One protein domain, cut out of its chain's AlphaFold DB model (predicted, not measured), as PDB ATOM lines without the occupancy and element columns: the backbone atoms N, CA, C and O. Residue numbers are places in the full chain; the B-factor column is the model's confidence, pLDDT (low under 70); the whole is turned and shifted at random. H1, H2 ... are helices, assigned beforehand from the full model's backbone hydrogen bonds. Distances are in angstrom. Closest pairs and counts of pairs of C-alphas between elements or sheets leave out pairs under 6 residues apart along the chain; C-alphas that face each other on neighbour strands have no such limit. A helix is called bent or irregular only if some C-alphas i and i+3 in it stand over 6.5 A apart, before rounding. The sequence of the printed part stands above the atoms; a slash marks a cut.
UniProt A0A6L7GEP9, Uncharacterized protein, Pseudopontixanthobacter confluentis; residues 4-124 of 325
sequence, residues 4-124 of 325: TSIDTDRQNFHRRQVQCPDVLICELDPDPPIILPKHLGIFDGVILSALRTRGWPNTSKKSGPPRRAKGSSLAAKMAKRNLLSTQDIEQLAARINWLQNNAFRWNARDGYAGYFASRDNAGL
ATOM      1  N   THR A   4      58.941  23.186 -19.980       57.47
ATOM      2  CA  THR A   4      58.560  21.810 -20.333       57.47
ATOM      3  C   THR A   4      58.540  20.833 -19.152       57.47
ATOM      4  O   THR A   4      57.706  19.931 -19.153       57.47
ATOM      5  N   SER A   5      59.392  21.011 -18.132       61.62
ATOM      6  CA  SER A   5      59.338  20.200 -16.900       61.62
ATOM      7  C   SER A   5      58.001  20.415 -16.193       61.62
ATOM      8  O   SER A   5      57.252  19.475 -15.964       61.62
ATOM      9  N   ILE A   6      57.654  21.687 -15.975       64.06
ATOM     10  CA  ILE A   6      56.459  22.108 -15.239       64.06
ATOM     11  C   ILE A   6      55.173  21.575 -15.897       64.06
ATOM     12  O   ILE A   6      54.301  21.052 -15.205       64.06
ATOM     13  N   ASP A   7      55.056  21.655 -17.227       63.50
ATOM     14  CA  ASP A   7      53.895  21.111 -17.949       63.50
ATOM     15  C   ASP A   7      53.820  19.570 -17.875       63.50
ATOM     16  O   ASP A   7      52.726  19.007 -17.784       63.50
ATOM     17  N   THR A   8      54.969  18.886 -17.843       69.50
ATOM     18  CA  THR A   8      55.052  17.422 -17.683       69.50
ATOM     19  C   THR A   8      54.609  16.995 -16.282       69.50
ATOM     20  O   THR A   8      53.781  16.092 -16.138       69.50
ATOM     21  N   ASP A   9      55.075  17.691 -15.245       66.00
ATOM     22  CA  ASP A   9      54.722  17.425 -13.847       66.00
ATOM     23  C   ASP A   9      53.219  17.639 -13.591       66.00
ATOM     24  O   ASP A   9      52.562  16.809 -12.956       66.00
ATOM     25  N   ARG A  10      52.628  18.688 -14.184       66.62
ATOM     26  CA  ARG A  10      51.181  18.977 -14.125       66.62
ATOM     27  C   ARG A  10      50.319  17.881 -14.754       66.62
ATOM     28  O   ARG A  10      49.264  17.548 -14.199       66.62
ATOM     29  N   GLN A  11      50.751  17.329 -15.892       66.75
ATOM     30  CA  GLN A  11      50.078  16.206 -16.557       66.75
ATOM     31  C   GLN A  11      50.240  14.902 -15.770       66.75
ATOM     32  O   GLN A  11      49.271  14.157 -15.619       66.75
ATOM     33  N   ASN A  12      51.432  14.638 -15.227       68.38
ATOM     34  CA  ASN A  12      51.703  13.467 -14.394       68.38
ATOM     35  C   ASN A  12      50.861  13.472 -13.112       68.38
ATOM     36  O   ASN A  12      50.256  12.454 -12.779       68.38
ATOM     37  N   PHE A  13      50.763  14.615 -12.427       68.00
ATOM     38  CA  PHE A  13      49.906  14.780 -11.251       68.00
ATOM     39  C   PHE A  13      48.433  14.508 -11.581       68.00
ATOM     40  O   PHE A  13      47.788  13.699 -10.919       68.00
ATOM     41  N   HIS A  14      47.911  15.084 -12.666       67.44
ATOM     42  CA  HIS A  14      46.526  14.840 -13.070       67.44
ATOM     43  C   HIS A  14      46.268  13.393 -13.505       67.44
ATOM     44  O   HIS A  14      45.234  12.834 -13.152       67.44
ATOM     45  N   ARG A  15      47.206  12.749 -14.213       66.62
ATOM     46  CA  ARG A  15      47.097  11.319 -14.543       66.62
ATOM     47  C   ARG A  15      46.996  10.474 -13.270       66.62
ATOM     48  O   ARG A  15      46.141   9.598 -13.211       66.62
ATOM     49  N   ARG A  16      47.802  10.781 -12.245       64.06
ATOM     50  CA  ARG A  16      47.730  10.132 -10.924       64.06
ATOM     51  C   ARG A  16      46.384  10.377 -10.232       64.06
ATOM     52  O   ARG A  16      45.837   9.441  -9.672       64.06
ATOM     53  N   GLN A  17      45.819  11.581 -10.315       62.19
ATOM     54  CA  GLN A  17      44.504  11.883  -9.730       62.19
ATOM     55  C   GLN A  17      43.337  11.205 -10.455       62.19
ATOM     56  O   GLN A  17      42.436  10.702  -9.800       62.19
ATOM     57  N   VAL A  18      43.350  11.130 -11.789       57.47
ATOM     58  CA  VAL A  18      42.326  10.381 -12.545       57.47
ATOM     59  C   VAL A  18      42.419   8.876 -12.257       57.47
ATOM     60  O   VAL A  18      41.408   8.185 -12.267       57.47
ATOM     61  N   GLN A  19      43.619   8.370 -11.957       55.31
ATOM     62  CA  GLN A  19      43.846   6.983 -11.532       55.31
ATOM     63  C   GLN A  19      43.519   6.727 -10.048       55.31
ATOM     64  O   GLN A  19      43.345   5.573  -9.664       55.31
ATOM     65  N   CYS A  20      43.462   7.766  -9.210       49.34
ATOM     66  CA  CYS A  20      43.231   7.685  -7.764       49.34
ATOM     67  C   CYS A  20      42.405   8.900  -7.278       49.34
ATOM     68  O   CYS A  20      42.959   9.774  -6.603       49.34
ATOM     69  N   PRO A  21      41.101   8.984  -7.615       48.22
ATOM     70  CA  PRO A  21      40.266  10.149  -7.296       48.22
ATOM     71  C   PRO A  21      40.135  10.404  -5.786       48.22
ATOM     72  O   PRO A  21      40.064  11.557  -5.364       48.22
ATOM     73  N   ASP A  22      40.209   9.349  -4.970       42.34
ATOM     74  CA  ASP A  22      40.139   9.416  -3.503       42.34
ATOM     75  C   ASP A  22      41.362  10.097  -2.850       42.34
ATOM     76  O   ASP A  22      41.343  10.402  -1.658       42.34
ATOM     77  N   VAL A  23      42.438  10.349  -3.611       45.12
ATOM     78  CA  VAL A  23      43.667  11.015  -3.136       45.12
ATOM     79  C   VAL A  23      43.719  12.459  -3.648       45.12
ATOM     80  O   VAL A  23      44.713  12.938  -4.197       45.12
ATOM     81  N   LEU A  24      42.617  13.184  -3.452       46.44
ATOM     82  CA  LEU A  24      42.484  14.603  -3.785       46.44
ATOM     83  C   LEU A  24      43.089  15.519  -2.705       46.44
ATOM     84  O   LEU A  24      42.443  16.415  -2.161       46.44
ATOM     85  N   ILE A  25      44.378  15.319  -2.411       54.38
ATOM     86  CA  ILE A  25      45.152  16.237  -1.566       54.38
ATOM     87  C   ILE A  25      45.470  17.482  -2.402       54.38
ATOM     88  O   ILE A  25      46.494  17.555  -3.079       54.38
ATOM     89  N   CYS A  26      44.571  18.467  -2.371       53.91
ATOM     90  CA  CYS A  26      44.727  19.726  -3.111       53.91
ATOM     91  C   CYS A  26      45.985  20.514  -2.702       53.91
ATOM     92  O   CYS A  26      46.485  21.324  -3.475       53.91
ATOM     93  N   GLU A  27      46.517  20.246  -1.508       55.47
ATOM     94  CA  GLU A  27      47.737  20.851  -0.956       55.47
ATOM     95  C   GLU A  27      49.031  20.260  -1.559       55.47
ATOM     96  O   GLU A  27      50.107  20.817  -1.374       55.47
ATOM     97  N   LEU A  28      48.928  19.166  -2.331       57.78
ATOM     98  CA  LEU A  28      50.022  18.577  -3.120       57.78
ATOM     99  C   LEU A  28      49.929  18.910  -4.622       57.78
ATOM    100  O   LEU A  28      50.718  18.389  -5.411       57.78
ATOM    101  N   ASP A  29      48.974  19.745  -5.040       64.50
ATOM    102  CA  ASP A  29      48.830  20.146  -6.441       64.50
ATOM    103  C   ASP A  29      49.918  21.162  -6.839       64.50
ATOM    104  O   ASP A  29      49.991  22.234  -6.238       64.50
ATOM    105  N   PRO A  30      50.751  20.889  -7.864       66.31
ATOM    106  CA  PRO A  30      51.755  21.844  -8.340       66.31
ATOM    107  C   PRO A  30      51.161  23.063  -9.075       66.31
ATOM    108  O   PRO A  30      51.905  23.974  -9.437       66.31
ATOM    109  N   ASP A  31      49.853  23.080  -9.361       73.44
ATOM    110  CA  ASP A  31      49.140  24.251  -9.889       73.44
ATOM    111  C   ASP A  31      47.665  24.232  -9.432       73.44
ATOM    112  O   ASP A  31      46.779  23.907 -10.233       73.44
ATOM    113  N   PRO A  32      47.377  24.534  -8.150       72.56
ATOM    114  CA  PRO A  32      46.041  24.392  -7.578       72.56
ATOM    115  C   PRO A  32      45.025  25.325  -8.259       72.56
ATOM    116  O   PRO A  32      45.389  26.398  -8.755       72.56
ATOM    117  N   PRO A  33      43.734  24.952  -8.300       75.38
ATOM    118  CA  PRO A  33      42.710  25.767  -8.937       75.38
ATOM    119  C   PRO A  33      42.564  27.115  -8.236       75.38
ATOM    120  O   PRO A  33      42.231  27.188  -7.060       75.38
ATOM    121  N   ILE A  34      42.724  28.198  -8.997       83.75
ATOM    122  CA  ILE A  34      42.458  29.555  -8.504       83.75
ATOM    123  C   ILE A  34      40.968  29.676  -8.181       83.75
ATOM    124  O   ILE A  34      40.140  29.624  -9.092       83.75
ATOM    125  N   ILE A  35      40.627  29.803  -6.904       81.44
ATOM    126  CA  ILE A  35      39.251  29.988  -6.440       81.44
ATOM    127  C   ILE A  35      38.899  31.465  -6.619       81.44
ATOM    128  O   ILE A  35      39.663  32.340  -6.214       81.44
ATOM    129  N   LEU A  36      37.765  31.749  -7.258       84.50
ATOM    130  CA  LEU A  36      37.252  33.114  -7.354       84.50
ATOM    131  C   LEU A  36      36.390  33.422  -6.118       84.50
ATOM    132  O   LEU A  36      35.544  32.594  -5.771       84.50
ATOM    133  N   PRO A  37      36.541  34.602  -5.490       83.62
ATOM    134  CA  PRO A  37      35.625  35.083  -4.463       83.62
ATOM    135  C   PRO A  37      34.164  35.076  -4.922       83.62
ATOM    136  O   PRO A  37      33.865  35.185  -6.115       83.62
ATOM    137  N   LYS A  38      33.236  35.024  -3.962       85.44
ATOM    138  CA  LYS A  38      31.791  34.899  -4.221       85.44
ATOM    139  C   LYS A  38      31.239  35.977  -5.166       85.44
ATOM    140  O   LYS A  38      30.410  35.654  -6.012       85.44
ATOM    141  N   HIS A  39      31.723  37.222  -5.084       85.75
ATOM    142  CA  HIS A  39      31.312  38.309  -5.988       85.75
ATOM    143  C   HIS A  39      31.877  38.174  -7.409       85.75
ATOM    144  O   HIS A  39      31.265  38.667  -8.352       85.75
ATOM    145  N   LEU A  40      32.999  37.467  -7.590       88.06
ATOM    146  CA  LEU A  40      33.589  37.189  -8.902       88.06
ATOM    147  C   LEU A  40      33.105  35.877  -9.533       88.06
ATOM    148  O   LEU A  40      33.267  35.692 -10.741       88.06
ATOM    149  N   GLY A  41      32.471  34.990  -8.760       84.25
ATOM    150  CA  GLY A  41      31.942  33.710  -9.245       84.25
ATOM    151  C   GLY A  41      31.000  33.846 -10.450       84.25
ATOM    152  O   GLY A  41      31.030  33.007 -11.349       84.25
ATOM    153  N   ILE A  42      30.245  34.948 -10.540       86.00
ATOM    154  CA  ILE A  42      29.353  35.251 -11.674       86.00
ATOM    155  C   ILE A  42      30.093  35.375 -13.018       86.00
ATOM    156  O   ILE A  42      29.535  35.054 -14.068       86.00
ATOM    157  N   PHE A  43      31.364  35.795 -13.012       88.81
ATOM    158  CA  PHE A  43      32.164  35.941 -14.232       88.81
ATOM    159  C   PHE A  43      32.731  34.615 -14.729       88.81
ATOM    160  O   PHE A  43      33.159  34.536 -15.879       88.81
ATOM    161  N   ASP A  44      32.732  33.563 -13.914       86.38
ATOM    162  CA  ASP A  44      33.373  32.303 -14.274       86.38
ATOM    163  C   ASP A  44      32.670  31.603 -15.452       86.38
ATOM    164  O   ASP A  44      33.331  31.193 -16.409       86.38
ATOM    165  N   GLY A  45      31.333  31.586 -15.471       86.12
ATOM    166  CA  GLY A  45      30.563  31.105 -16.626       86.12
ATOM    167  C   GLY A  45      30.844  31.912 -17.902       86.12
ATOM    168  O   GLY A  45      30.970  31.347 -18.993       86.12
ATOM    169  N   VAL A  46      31.035  33.231 -17.762       89.31
ATOM    170  CA  VAL A  46      31.401  34.136 -18.864       89.31
ATOM    171  C   VAL A  46      32.823  33.851 -19.361       89.31
ATOM    172  O   VAL A  46      33.046  33.799 -20.570       89.31
ATOM    173  N   ILE A  47      33.776  33.605 -18.454       89.50
ATOM    174  CA  ILE A  47      35.151  33.191 -18.775       89.50
ATOM    175  C   ILE A  47      35.138  31.879 -19.562       89.50
ATOM    176  O   ILE A  47      35.747  31.805 -20.630       89.50
ATOM    177  N   LEU A  48      34.423  30.861 -19.076       86.81
ATOM    178  CA  LEU A  48      34.337  29.559 -19.740       86.81
ATOM    179  C   LEU A  48      33.734  29.690 -21.146       86.81
ATOM    180  O   LEU A  48      34.285  29.139 -22.097       86.81
ATOM    181  N   SER A  49      32.662  30.470 -21.317       86.62
ATOM    182  CA  SER A  49      32.069  30.746 -22.636       86.62
ATOM    183  C   SER A  49      33.035  31.489 -23.581       86.62
ATOM    184  O   SER A  49      33.261  31.073 -24.723       86.62
ATOM    185  N   ALA A  50      33.703  32.537 -23.087       88.25
ATOM    186  CA  ALA A  50      34.683  33.325 -23.843       88.25
ATOM    187  C   ALA A  50      35.966  32.550 -24.209       88.25
ATOM    188  O   ALA A  50      36.707  32.962 -25.105       88.25
ATOM    189  N   LEU A  51      36.247  31.446 -23.515       87.81
ATOM    190  CA  LEU A  51      37.345  30.532 -23.817       87.81
ATOM    191  C   LEU A  51      36.904  29.385 -24.750       87.81
ATOM    192  O   LEU A  51      37.647  29.072 -25.681       87.81
ATOM    193  N   ARG A  52      35.686  28.838 -24.605       85.94
ATOM    194  CA  ARG A  52      35.098  27.853 -25.544       85.94
ATOM    195  C   ARG A  52      34.983  28.396 -26.963       85.94
ATOM    196  O   ARG A  52      35.423  27.747 -27.904       85.94
ATOM    197  N   THR A  53      34.519  29.636 -27.112       84.69
ATOM    198  CA  THR A  53      34.507  30.363 -28.401       84.69
ATOM    199  C   THR A  53      35.902  30.582 -29.008       84.69
ATOM    200  O   THR A  53      36.017  30.902 -30.186       84.69
ATOM    201  N   ARG A  54      36.976  30.378 -28.234       84.31
ATOM    202  CA  ARG A  54      38.382  30.396 -28.683       84.31
ATOM    203  C   ARG A  54      38.993  28.993 -28.812       84.31
ATOM    204  O   ARG A  54      40.215  28.880 -28.897       84.31
ATOM    205  N   GLY A  55      38.173  27.940 -28.786       78.94
ATOM    206  CA  GLY A  55      38.594  26.543 -28.918       78.94
ATOM    207  C   GLY A  55      39.134  25.888 -27.641       78.94
ATOM    208  O   GLY A  55      39.776  24.846 -27.736       78.94
ATOM    209  N   TRP A  56      38.925  26.478 -26.456       83.50
ATOM    210  CA  TRP A  56      39.376  25.904 -25.180       83.50
ATOM    211  C   TRP A  56      38.247  25.163 -24.433       83.50
ATOM    212  O   TRP A  56      37.159  25.722 -24.294       83.50
ATOM    213  N   PRO A  57      38.493  23.959 -23.883       76.12
ATOM    214  CA  PRO A  57      39.723  23.177 -23.991       76.12
ATOM    215  C   PRO A  57      39.822  22.532 -25.383       76.12
ATOM    216  O   PRO A  57      38.805  22.202 -25.990       76.12
ATOM    217  N   ASN A  58      41.040  22.326 -25.892       67.81
ATOM    218  CA  ASN A  58      41.209  21.630 -27.169       67.81
ATOM    219  C   ASN A  58      40.905  20.139 -26.994       67.81
ATOM    220  O   ASN A  58      41.686  19.408 -26.387       67.81
ATOM    221  N   THR A  59      39.774  19.700 -27.534       59.94
ATOM    222  CA  THR A  59      39.348  18.295 -27.552       59.94
ATOM    223  C   THR A  59      39.896  17.522 -28.755       59.94
ATOM    224  O   THR A  59      39.766  16.298 -28.816       59.94
ATOM    225  N   SER A  60      40.523  18.200 -29.723       55.22
ATOM    226  CA  SER A  60      41.017  17.577 -30.950       55.22
ATOM    227  C   SER A  60      42.432  17.011 -30.776       55.22
ATOM    228  O   SER A  60      43.384  17.720 -30.469       55.22
ATOM    229  N   LYS A  61      42.600  15.715 -31.060       53.81
ATOM    230  CA  LYS A  61      43.904  15.020 -31.012       53.81
ATOM    231  C   LYS A  61      44.871  15.402 -32.154       53.81
ATOM    232  O   LYS A  61      45.948  14.826 -32.239       53.81
ATOM    233  N   LYS A  62      44.465  16.291 -33.072       51.78
ATOM    234  CA  LYS A  62      45.143  16.545 -34.362       51.78
ATOM    235  C   LYS A  62      45.558  18.003 -34.602       51.78
ATOM    236  O   LYS A  62      46.172  18.277 -35.626       51.78
ATOM    237  N   SER A  63      45.237  18.933 -33.701       58.88
ATOM    238  CA  SER A  63      45.671  20.333 -33.807       58.88
ATOM    239  C   SER A  63      46.432  20.763 -32.554       58.88
ATOM    240  O   SER A  63      46.160  20.270 -31.458       58.88
ATOM    241  N   GLY A  64      47.397  21.672 -32.718       60.84
ATOM    242  CA  GLY A  64      48.124  22.273 -31.596       60.84
ATOM    243  C   GLY A  64      47.197  23.041 -30.639       60.84
ATOM    244  O   GLY A  64      46.028  23.272 -30.955       60.84
ATOM    245  N   PRO A  65      47.680  23.449 -29.450       65.56
ATOM    246  CA  PRO A  65      46.855  24.185 -28.499       65.56
ATOM    247  C   PRO A  65      46.277  25.463 -29.140       65.56
ATOM    248  O   PRO A  65      46.978  26.125 -29.911       65.56
ATOM    249  N   PRO A  66      45.025  25.847 -28.824       78.50
ATOM    250  CA  PRO A  66      44.379  26.986 -29.456       78.50
ATOM    251  C   PRO A  66      45.116  28.270 -29.078       78.50
ATOM    252  O   PRO A  66      45.829  28.330 -28.070       78.50
ATOM    253  N   ARG A  67      44.925  29.343 -29.850       81.25
ATOM    254  CA  ARG A  67      45.607  30.612 -29.568       81.25
ATOM    255  C   ARG A  67      45.283  31.077 -28.141       81.25
ATOM    256  O   ARG A  67      44.125  31.337 -27.802       81.25
ATOM    257  N   ARG A  68      46.317  31.182 -27.298       82.69
ATOM    258  CA  ARG A  68      46.190  31.646 -25.908       82.69
ATOM    259  C   ARG A  68      45.552  33.033 -25.865       82.69
ATOM    260  O   ARG A  68      45.839  33.899 -26.694       82.69
ATOM    261  N   ALA A  69      44.677  33.244 -24.887       82.06
ATOM    262  CA  ALA A  69      44.121  34.556 -24.616       82.06
ATOM    263  C   ALA A  69      45.091  35.299 -23.693       82.06
ATOM    264  O   ALA A  69      45.740  34.697 -22.843       82.06
ATOM    265  N   LYS A  70      45.194  36.623 -23.833       88.06
ATOM    266  CA  LYS A  70      45.813  37.436 -22.785       88.06
ATOM    267  C   LYS A  70      44.788  37.548 -21.653       88.06
ATOM    268  O   LYS A  70      43.800  38.263 -21.828       88.06
ATOM    269  N   GLY A  71      44.993  36.828 -20.545       86.00
ATOM    270  CA  GLY A  71      44.059  36.801 -19.413       86.00
ATOM    271  C   GLY A  71      43.704  38.202 -18.911       86.00
ATOM    272  O   GLY A  71      42.526  38.536 -18.813       86.00
ATOM    273  N   SER A  72      44.711  39.066 -18.756       86.81
ATOM    274  CA  SER A  72      44.549  40.483 -18.397       86.81
ATOM    275  C   SER A  72      43.665  41.258 -19.378       86.81
ATOM    276  O   SER A  72      42.781  41.997 -18.960       86.81
ATOM    277  N   SER A  73      43.826  41.059 -20.690       87.31
ATOM    278  CA  SER A  73      43.001  41.735 -21.704       87.31
ATOM    279  C   SER A  73      41.547  41.252 -21.728       87.31
ATOM    280  O   SER A  73      40.672  42.002 -22.154       87.31
ATOM    281  N   LEU A  74      41.276  40.008 -21.318       86.94
ATOM    282  CA  LEU A  74      39.913  39.482 -21.210       86.94
ATOM    283  C   LEU A  74      39.253  39.929 -19.894       86.94
ATOM    284  O   LEU A  74      38.132  40.428 -19.936       86.94
ATOM    285  N   ALA A  75      39.971  39.870 -18.770       88.69
ATOM    286  CA  ALA A  75      39.517  40.394 -17.480       88.69
ATOM    287  C   ALA A  75      39.237  41.909 -17.532       88.69
ATOM    288  O   ALA A  75      38.159  42.353 -17.145       88.69
ATOM    289  N   ALA A  76      40.128  42.706 -18.132       86.50
ATOM    290  CA  ALA A  76      39.912  44.145 -18.316       86.50
ATOM    291  C   ALA A  76      38.681  44.462 -19.193       86.50
ATOM    292  O   ALA A  76      37.998  45.460 -18.967       86.50
ATOM    293  N   LYS A  77      38.344  43.606 -20.173       87.94
ATOM    294  CA  LYS A  77      37.092  43.740 -20.946       87.94
ATOM    295  C   LYS A  77      35.845  43.460 -20.103       87.94
ATOM    296  O   LYS A  77      34.819  44.085 -20.355       87.94
ATOM    297  N   MET A  78      35.927  42.559 -19.123       85.69
ATOM    298  CA  MET A  78      34.843  42.312 -18.166       85.69
ATOM    299  C   MET A  78      34.696  43.494 -17.198       85.69
ATOM    300  O   MET A  78      33.589  44.001 -17.022       85.69
ATOM    301  N   ALA A  79      35.806  44.019 -16.670       84.12
ATOM    302  CA  ALA A  79      35.806  45.164 -15.759       84.12
ATOM    303  C   ALA A  79      35.219  46.445 -16.365       84.12
ATOM    304  O   ALA A  79      34.413  47.102 -15.711       84.12
ATOM    305  N   LYS A  80      35.514  46.751 -17.641       81.94
ATOM    306  CA  LYS A  80      34.936  47.908 -18.362       81.94
ATOM    307  C   LYS A  80      33.402  47.962 -18.371       81.94
ATOM    308  O   LYS A  80      32.851  49.013 -18.671       81.94
ATOM    309  N   ARG A  81      32.720  46.844 -18.102       75.69
ATOM    310  CA  ARG A  81      31.252  46.750 -18.043       75.69
ATOM    311  C   ARG A  81      30.693  46.583 -16.626       75.69
ATOM    312  O   ARG A  81      29.481  46.627 -16.477       75.69
ATOM    313  N   ASN A  82      31.544  46.357 -15.621       81.38
ATOM    314  CA  ASN A  82      31.126  45.905 -14.285       81.38
ATOM    315  C   ASN A  82      31.854  46.613 -13.123       81.38
ATOM    316  O   ASN A  82      31.727  46.170 -11.989       81.38
ATOM    317  N   LEU A  83      32.626  47.676 -13.392       84.00
ATOM    318  CA  LEU A  83      33.304  48.509 -12.379       84.00
ATOM    319  C   LEU A  83      34.180  47.718 -11.380       84.00
ATOM    320  O   LEU A  83      34.274  48.062 -10.206       84.00
ATOM    321  N   LEU A  84      34.828  46.651 -11.855       87.81
ATOM    322  CA  LEU A  84      35.693  45.792 -11.036       87.81
ATOM    323  C   LEU A  84      36.993  46.500 -10.632       87.81
ATOM    324  O   LEU A  84      37.553  47.268 -11.421       87.81
ATOM    325  N   SER A  85      37.508  46.183  -9.442       90.81
ATOM    326  CA  SER A  85      38.790  46.708  -8.964       90.81
ATOM    327  C   SER A  85      39.983  46.107  -9.722       90.81
ATOM    328  O   SER A  85      39.880  45.062 -10.369       90.81
ATOM    329  N   THR A  86      41.159  46.729  -9.606       90.31
ATOM    330  CA  THR A  86      42.411  46.183 -10.164       90.31
ATOM    331  C   THR A  86      42.711  44.780  -9.625       90.31
ATOM    332  O   THR A  86      43.083  43.898 -10.394       90.31
ATOM    333  N   GLN A  87      42.463  44.544  -8.333       91.06
ATOM    334  CA  GLN A  87      42.669  43.245  -7.689       91.06
ATOM    335  C   GLN A  87      41.719  42.172  -8.250       91.06
ATOM    336  O   GLN A  87      42.142  41.048  -8.523       91.06
ATOM    337  N   ASP A  88      40.453  42.522  -8.500       91.12
ATOM    338  CA  ASP A  88      39.490  41.620  -9.144       91.12
ATOM    339  C   ASP A  88      39.923  41.263 -10.575       91.12
ATOM    340  O   ASP A  88      39.850  40.105 -10.992       91.12
ATOM    341  N   ILE A  89      40.412  42.252 -11.336       91.06
ATOM    342  CA  ILE A  89      40.937  42.052 -12.696       91.06
ATOM    343  C   ILE A  89      42.115  41.077 -12.680       91.06
ATOM    344  O   ILE A  89      42.187  40.200 -13.544       91.06
ATOM    345  N   GLU A  90      43.023  41.201 -11.713       92.50
ATOM    346  CA  GLU A  90      44.163  40.298 -11.551       92.50
ATOM    347  C   GLU A  90      43.722  38.873 -11.203       92.50
ATOM    348  O   GLU A  90      44.192  37.928 -11.839       92.50
ATOM    349  N   GLN A  91      42.764  38.698 -10.287       90.88
ATOM    350  CA  GLN A  91      42.222  37.375  -9.950       90.88
ATOM    351  C   GLN A  91      41.514  36.713 -11.141       90.88
ATOM    352  O   GLN A  91      41.768  35.541 -11.439       90.88
ATOM    353  N   LEU A  92      40.687  37.456 -11.887       91.44
ATOM    354  CA  LEU A  92      40.061  36.959 -13.117       91.44
ATOM    355  C   LEU A  92      41.118  36.618 -14.182       91.44
ATOM    356  O   LEU A  92      41.036  35.567 -14.820       91.44
ATOM    357  N   ALA A  93      42.136  37.463 -14.363       92.88
ATOM    358  CA  ALA A  93      43.225  37.225 -15.309       92.88
ATOM    359  C   ALA A  93      44.034  35.973 -14.951       92.88
ATOM    360  O   ALA A  93      44.340  35.164 -15.833       92.88
ATOM    361  N   ALA A  94      44.338  35.786 -13.667       90.56
ATOM    362  CA  ALA A  94      45.010  34.607 -13.152       90.56
ATOM    363  C   ALA A  94      44.144  33.355 -13.373       90.56
ATOM    364  O   ALA A  94      44.634  32.382 -13.948       90.56
ATOM    365  N   ARG A  95      42.839  33.405 -13.057       89.62
ATOM    366  CA  ARG A  95      41.880  32.315 -13.327       89.62
ATOM    367  C   ARG A  95      41.845  31.919 -14.803       89.62
ATOM    368  O   ARG A  95      41.900  30.731 -15.116       89.62
ATOM    369  N   ILE A  96      41.802  32.894 -15.714       90.81
ATOM    370  CA  ILE A  96      41.841  32.659 -17.167       90.81
ATOM    371  C   ILE A  96      43.150  31.967 -17.571       90.81
ATOM    372  O   ILE A  96      43.121  30.975 -18.301       90.81
ATOM    373  N   ASN A  97      44.294  32.452 -17.079       90.00
ATOM    374  CA  ASN A  97      45.600  31.860 -17.373       90.00
ATOM    375  C   ASN A  97      45.699  30.415 -16.847       90.00
ATOM    376  O   ASN A  97      46.164  29.536 -17.573       90.00
ATOM    377  N   TRP A  98      45.213  30.152 -15.627       88.44
ATOM    378  CA  TRP A  98      45.165  28.811 -15.035       88.44
ATOM    379  C   TRP A  98      44.300  27.856 -15.861       88.44
ATOM    380  O   TRP A  98      44.741  26.750 -16.168       88.44
ATOM    381  N   LEU A  99      43.116  28.292 -16.305       86.38
ATOM    382  CA  LEU A  99      42.249  27.494 -17.180       86.38
ATOM    383  C   LEU A  99      42.939  27.146 -18.509       86.38
ATOM    384  O   LEU A  99      42.821  26.017 -18.980       86.38
ATOM    385  N   GLN A 100      43.692  28.072 -19.108       85.69
ATOM    386  CA  GLN A 100      44.423  27.803 -20.355       85.69
ATOM    387  C   GLN A 100      45.694  26.960 -20.156       85.69
ATOM    388  O   GLN A 100      46.142  26.303 -21.093       85.69
ATOM    389  N   ASN A 101      46.271  26.933 -18.954       82.44
ATOM    390  CA  ASN A 101      47.367  26.023 -18.614       82.44
ATOM    391  C   ASN A 101      46.863  24.603 -18.297       82.44
ATOM    392  O   ASN A 101      47.496  23.626 -18.684       82.44
ATOM    393  N   ASN A 102      45.703  24.483 -17.648       79.31
ATOM    394  CA  ASN A 102      45.152  23.222 -17.148       79.31
ATOM    395  C   ASN A 102      43.927  22.764 -17.949       79.31
ATOM    396  O   ASN A 102      42.950  22.281 -17.382       79.31
ATOM    397  N   ALA A 103      43.971  22.906 -19.278       76.12
ATOM    398  CA  ALA A 103      42.856  22.584 -20.178       76.12
ATOM    399  C   ALA A 103      42.291  21.162 -19.981       76.12
ATOM    400  O   ALA A 103      41.083  20.952 -20.023       76.12
ATOM    401  N   PHE A 104      43.164  20.198 -19.688       70.62
ATOM    402  CA  PHE A 104      42.809  18.808 -19.394       70.62
ATOM    403  C   PHE A 104      42.035  18.628 -18.070       70.62
ATOM    404  O   PHE A 104      41.304  17.655 -17.919       70.62
ATOM    405  N   ARG A 105      42.125  19.577 -17.124       71.38
ATOM    406  CA  ARG A 105      41.402  19.539 -15.837       71.38
ATOM    407  C   ARG A 105      40.003  20.154 -15.889       71.38
ATOM    408  O   ARG A 105      39.312  20.126 -14.876       71.38
ATOM    409  N   TRP A 106      39.557  20.698 -17.025       73.44
ATOM    410  CA  TRP A 106      38.268  21.405 -17.109       73.44
ATOM    411  C   TRP A 106      37.060  20.547 -16.727       73.44
ATOM    412  O   TRP A 106      36.121  21.088 -16.161       73.44
ATOM    413  N   ASN A 107      37.102  19.234 -16.972       59.00
ATOM    414  CA  ASN A 107      36.021  18.319 -16.585       59.00
ATOM    415  C   ASN A 107      36.119  17.888 -15.110       59.00
ATOM    416  O   ASN A 107      35.108  17.630 -14.472       59.00
ATOM    417  N   ALA A 108      37.331  17.830 -14.544       57.34
ATOM    418  CA  ALA A 108      37.533  17.540 -13.120       57.34
ATOM    419  C   ALA A 108      37.199  18.751 -12.226       57.34
ATOM    420  O   ALA A 108      36.950  18.605 -11.031       57.34
ATOM    421  N   ARG A 109      37.200  19.952 -12.817       59.72
ATOM    422  CA  ARG A 109      36.955  21.258 -12.195       59.72
ATOM    423  C   ARG A 109      35.716  21.293 -11.298       59.72
ATOM    424  O   ARG A 109      35.786  21.901 -10.233       59.72
ATOM    425  N   ASP A 110      34.622  20.660 -11.708       51.31
ATOM    426  CA  ASP A 110      33.364  20.690 -10.956       51.31
ATOM    427  C   ASP A 110      33.482  19.898  -9.639       51.31
ATOM    428  O   ASP A 110      32.966  20.329  -8.609       51.31
ATOM    429  N   GLY A 111      34.297  18.833  -9.623       49.34
ATOM    430  CA  GLY A 111      34.686  18.123  -8.400       49.34
ATOM    431  C   GLY A 111      35.536  18.976  -7.448       49.34
ATOM    432  O   GLY A 111      35.276  18.998  -6.248       49.34
ATOM    433  N   TYR A 112      36.501  19.750  -7.966       52.19
ATOM    434  CA  TYR A 112      37.277  20.691  -7.138       52.19
ATOM    435  C   TYR A 112      36.421  21.828  -6.581       52.19
ATOM    436  O   TYR A 112      36.595  22.214  -5.428       52.19
ATOM    437  N   ALA A 113      35.508  22.377  -7.385       51.97
ATOM    438  CA  ALA A 113      34.602  23.430  -6.938       51.97
ATOM    439  C   ALA A 113      33.713  22.931  -5.788       51.97
ATOM    440  O   ALA A 113      33.574  23.634  -4.789       51.97
ATOM    441  N   GLY A 114      33.201  21.697  -5.883       50.44
ATOM    442  CA  GLY A 114      32.506  21.028  -4.783       50.44
ATOM    443  C   GLY A 114      33.388  20.832  -3.545       50.44
ATOM    444  O   GLY A 114      32.970  21.187  -2.446       50.44
ATOM    445  N   TYR A 115      34.626  20.347  -3.709       52.59
ATOM    446  CA  TYR A 115      35.572  20.162  -2.600       52.59
ATOM    447  C   TYR A 115      35.851  21.472  -1.845       52.59
ATOM    448  O   TYR A 115      35.669  21.528  -0.629       52.59
ATOM    449  N   PHE A 116      36.226  22.546  -2.545       55.94
ATOM    450  CA  PHE A 116      36.537  23.819  -1.893       55.94
ATOM    451  C   PHE A 116      35.300  24.489  -1.285       55.94
ATOM    452  O   PHE A 116      35.367  24.922  -0.139       55.94
ATOM    453  N   ALA A 117      34.145  24.458  -1.960       57.50
ATOM    454  CA  ALA A 117      32.894  24.918  -1.358       57.50
ATOM    455  C   ALA A 117      32.528  24.117  -0.092       57.50
ATOM    456  O   ALA A 117      32.024  24.683   0.877       57.50
ATOM    457  N   SER A 118      32.808  22.808  -0.059       52.34
ATOM    458  CA  SER A 118      32.577  21.989   1.137       52.34
ATOM    459  C   SER A 118      33.544  22.322   2.283       52.34
ATOM    460  O   SER A 118      33.127  22.311   3.437       52.34
ATOM    461  N   ARG A 119      34.797  22.699   1.979       50.97
ATOM    462  CA  ARG A 119      35.801  23.148   2.962       50.97
ATOM    463  C   ARG A 119      35.438  24.508   3.565       50.97
ATOM    464  O   ARG A 119      35.518  24.657   4.782       50.97
ATOM    465  N   ASP A 120      34.969  25.452   2.751       53.38
ATOM    466  CA  ASP A 120      34.523  26.769   3.226       53.38
ATOM    467  C   ASP A 120      33.268  26.659   4.114       53.38
ATOM    468  O   ASP A 120      33.164  27.335   5.137       53.38
ATOM    469  N   ASN A 121      32.350  25.739   3.790       50.12
ATOM    470  CA  ASN A 121      31.194  25.425   4.637       50.12
ATOM    471  C   ASN A 121      31.589  24.666   5.921       50.12
ATOM    472  O   ASN A 121      31.032  24.929   6.987       50.12
ATOM    473  N   ALA A 122      32.568  23.756   5.859       48.88
ATOM    474  CA  ALA A 122      33.068  23.030   7.030       48.88
ATOM    475  C   ALA A 122      33.742  23.961   8.057       48.88
ATOM    476  O   ALA A 122      33.639  23.719   9.258       48.88
ATOM    477  N   GLY A 123      34.360  25.061   7.607       41.38
ATOM    478  CA  GLY A 123      34.912  26.104   8.480       41.38
ATOM    479  C   GLY A 123      33.868  26.915   9.263       41.38
ATOM    480  O   GLY A 123      34.227  27.585  10.228       41.38
ATOM    481  N   LEU A 124      32.586  26.844   8.885       42.00
ATOM    482  CA  LEU A 124      31.472  27.554   9.531       42.00
ATOM    483  C   LEU A 124      30.561  26.642  10.372       42.00
ATOM    484  O   LEU A 124      29.654  27.138  11.034       42.00
TER     485      LEU A 124
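Overview. This is residues 4 to 124 of the 325 residues of an uncharacterized protein of Pseudopontixanthobacter confluentis (UniProt A0A6L7GEP9). A helical hairpin, H3 and H4, makes one side of a flat, loosely joined group of helices, with H2 near both of its helices and H4 nearest to the mean of the C-alphas. H1 is set off on its own, separated from H2 by a long link, and H5 points away from the rest, so that its residues 118 to 122 and the two after them stick out. The 121 printed residues include five named helices, H1 to H5 in chain order, and no named strand; the class is all helix. The whole is compact by its radius of gyration of the C-alphas, 15.2 A, and its C-alphas span 47 by 42 by 22 A.

Arrangement. H4, residues 86 to 101, touches H3, residues 71 to 82, with 19 pairs of C-alphas within 8 A. Their closest C-alphas are those of Gly 71 and Ala 93, 4.2 A apart. The two run opposite ways at a steep tilt of 44 degrees and form a helical hairpin. H2, residues 41 to 52, is close to H4 but not clearly touching; their closest C-alphas, of Ile 47 and Ile 96, are 6.9 A apart, and they run the same way at a steep tilt of 42 degrees. H2 is also close to H3 but not clearly touching, with the C-alphas of Phe 43 and Met 78 closest at 8.0 A, at a steep tilt of 52 degrees, opposite ways. H1, residues 4 to 19, is only just apart from H4, the closest C-alphas being 8.2 A apart. H5, residues 109 to 122, is apart from H4 and from H2. Each O i to N i+4 pair is within hydrogen-bond range in H1, H4 and H5; in H2 it is 6 of 8 and in H3 7 of 8.

Along the chain. H1 begins at C-alpha 4, (58.560, 21.810, -20.333), and is 22.7 A long from first to last C-alpha. H4 is 22.4 A long and begins at C-alpha 86, (42.411, 46.183, -10.164). H2 is 17.6 A long and H3 16.6 A. H2 is only just irregular: C-alphas 42 and 45 are 6.6 A apart. H5 is 19.7 A long and ends at C-alpha 122, (33.068, 23.030, 7.030).

Size, cuts and confidence. The C-alphas farthest apart, those of Lys 62 and Leu 124, are 47.3 A apart. The printed part has no cut. The links H1 to H2, 21 residues, and H2 to H3, 18 residues, are long; H4 to H5 is short and H3 to H4 tight. Residues 118 to 124 stand free. The mean pLDDT of the printed part is 72.6; residues 4 to 30, 58 to 65 and 107 to 124 of this predicted model are under 70.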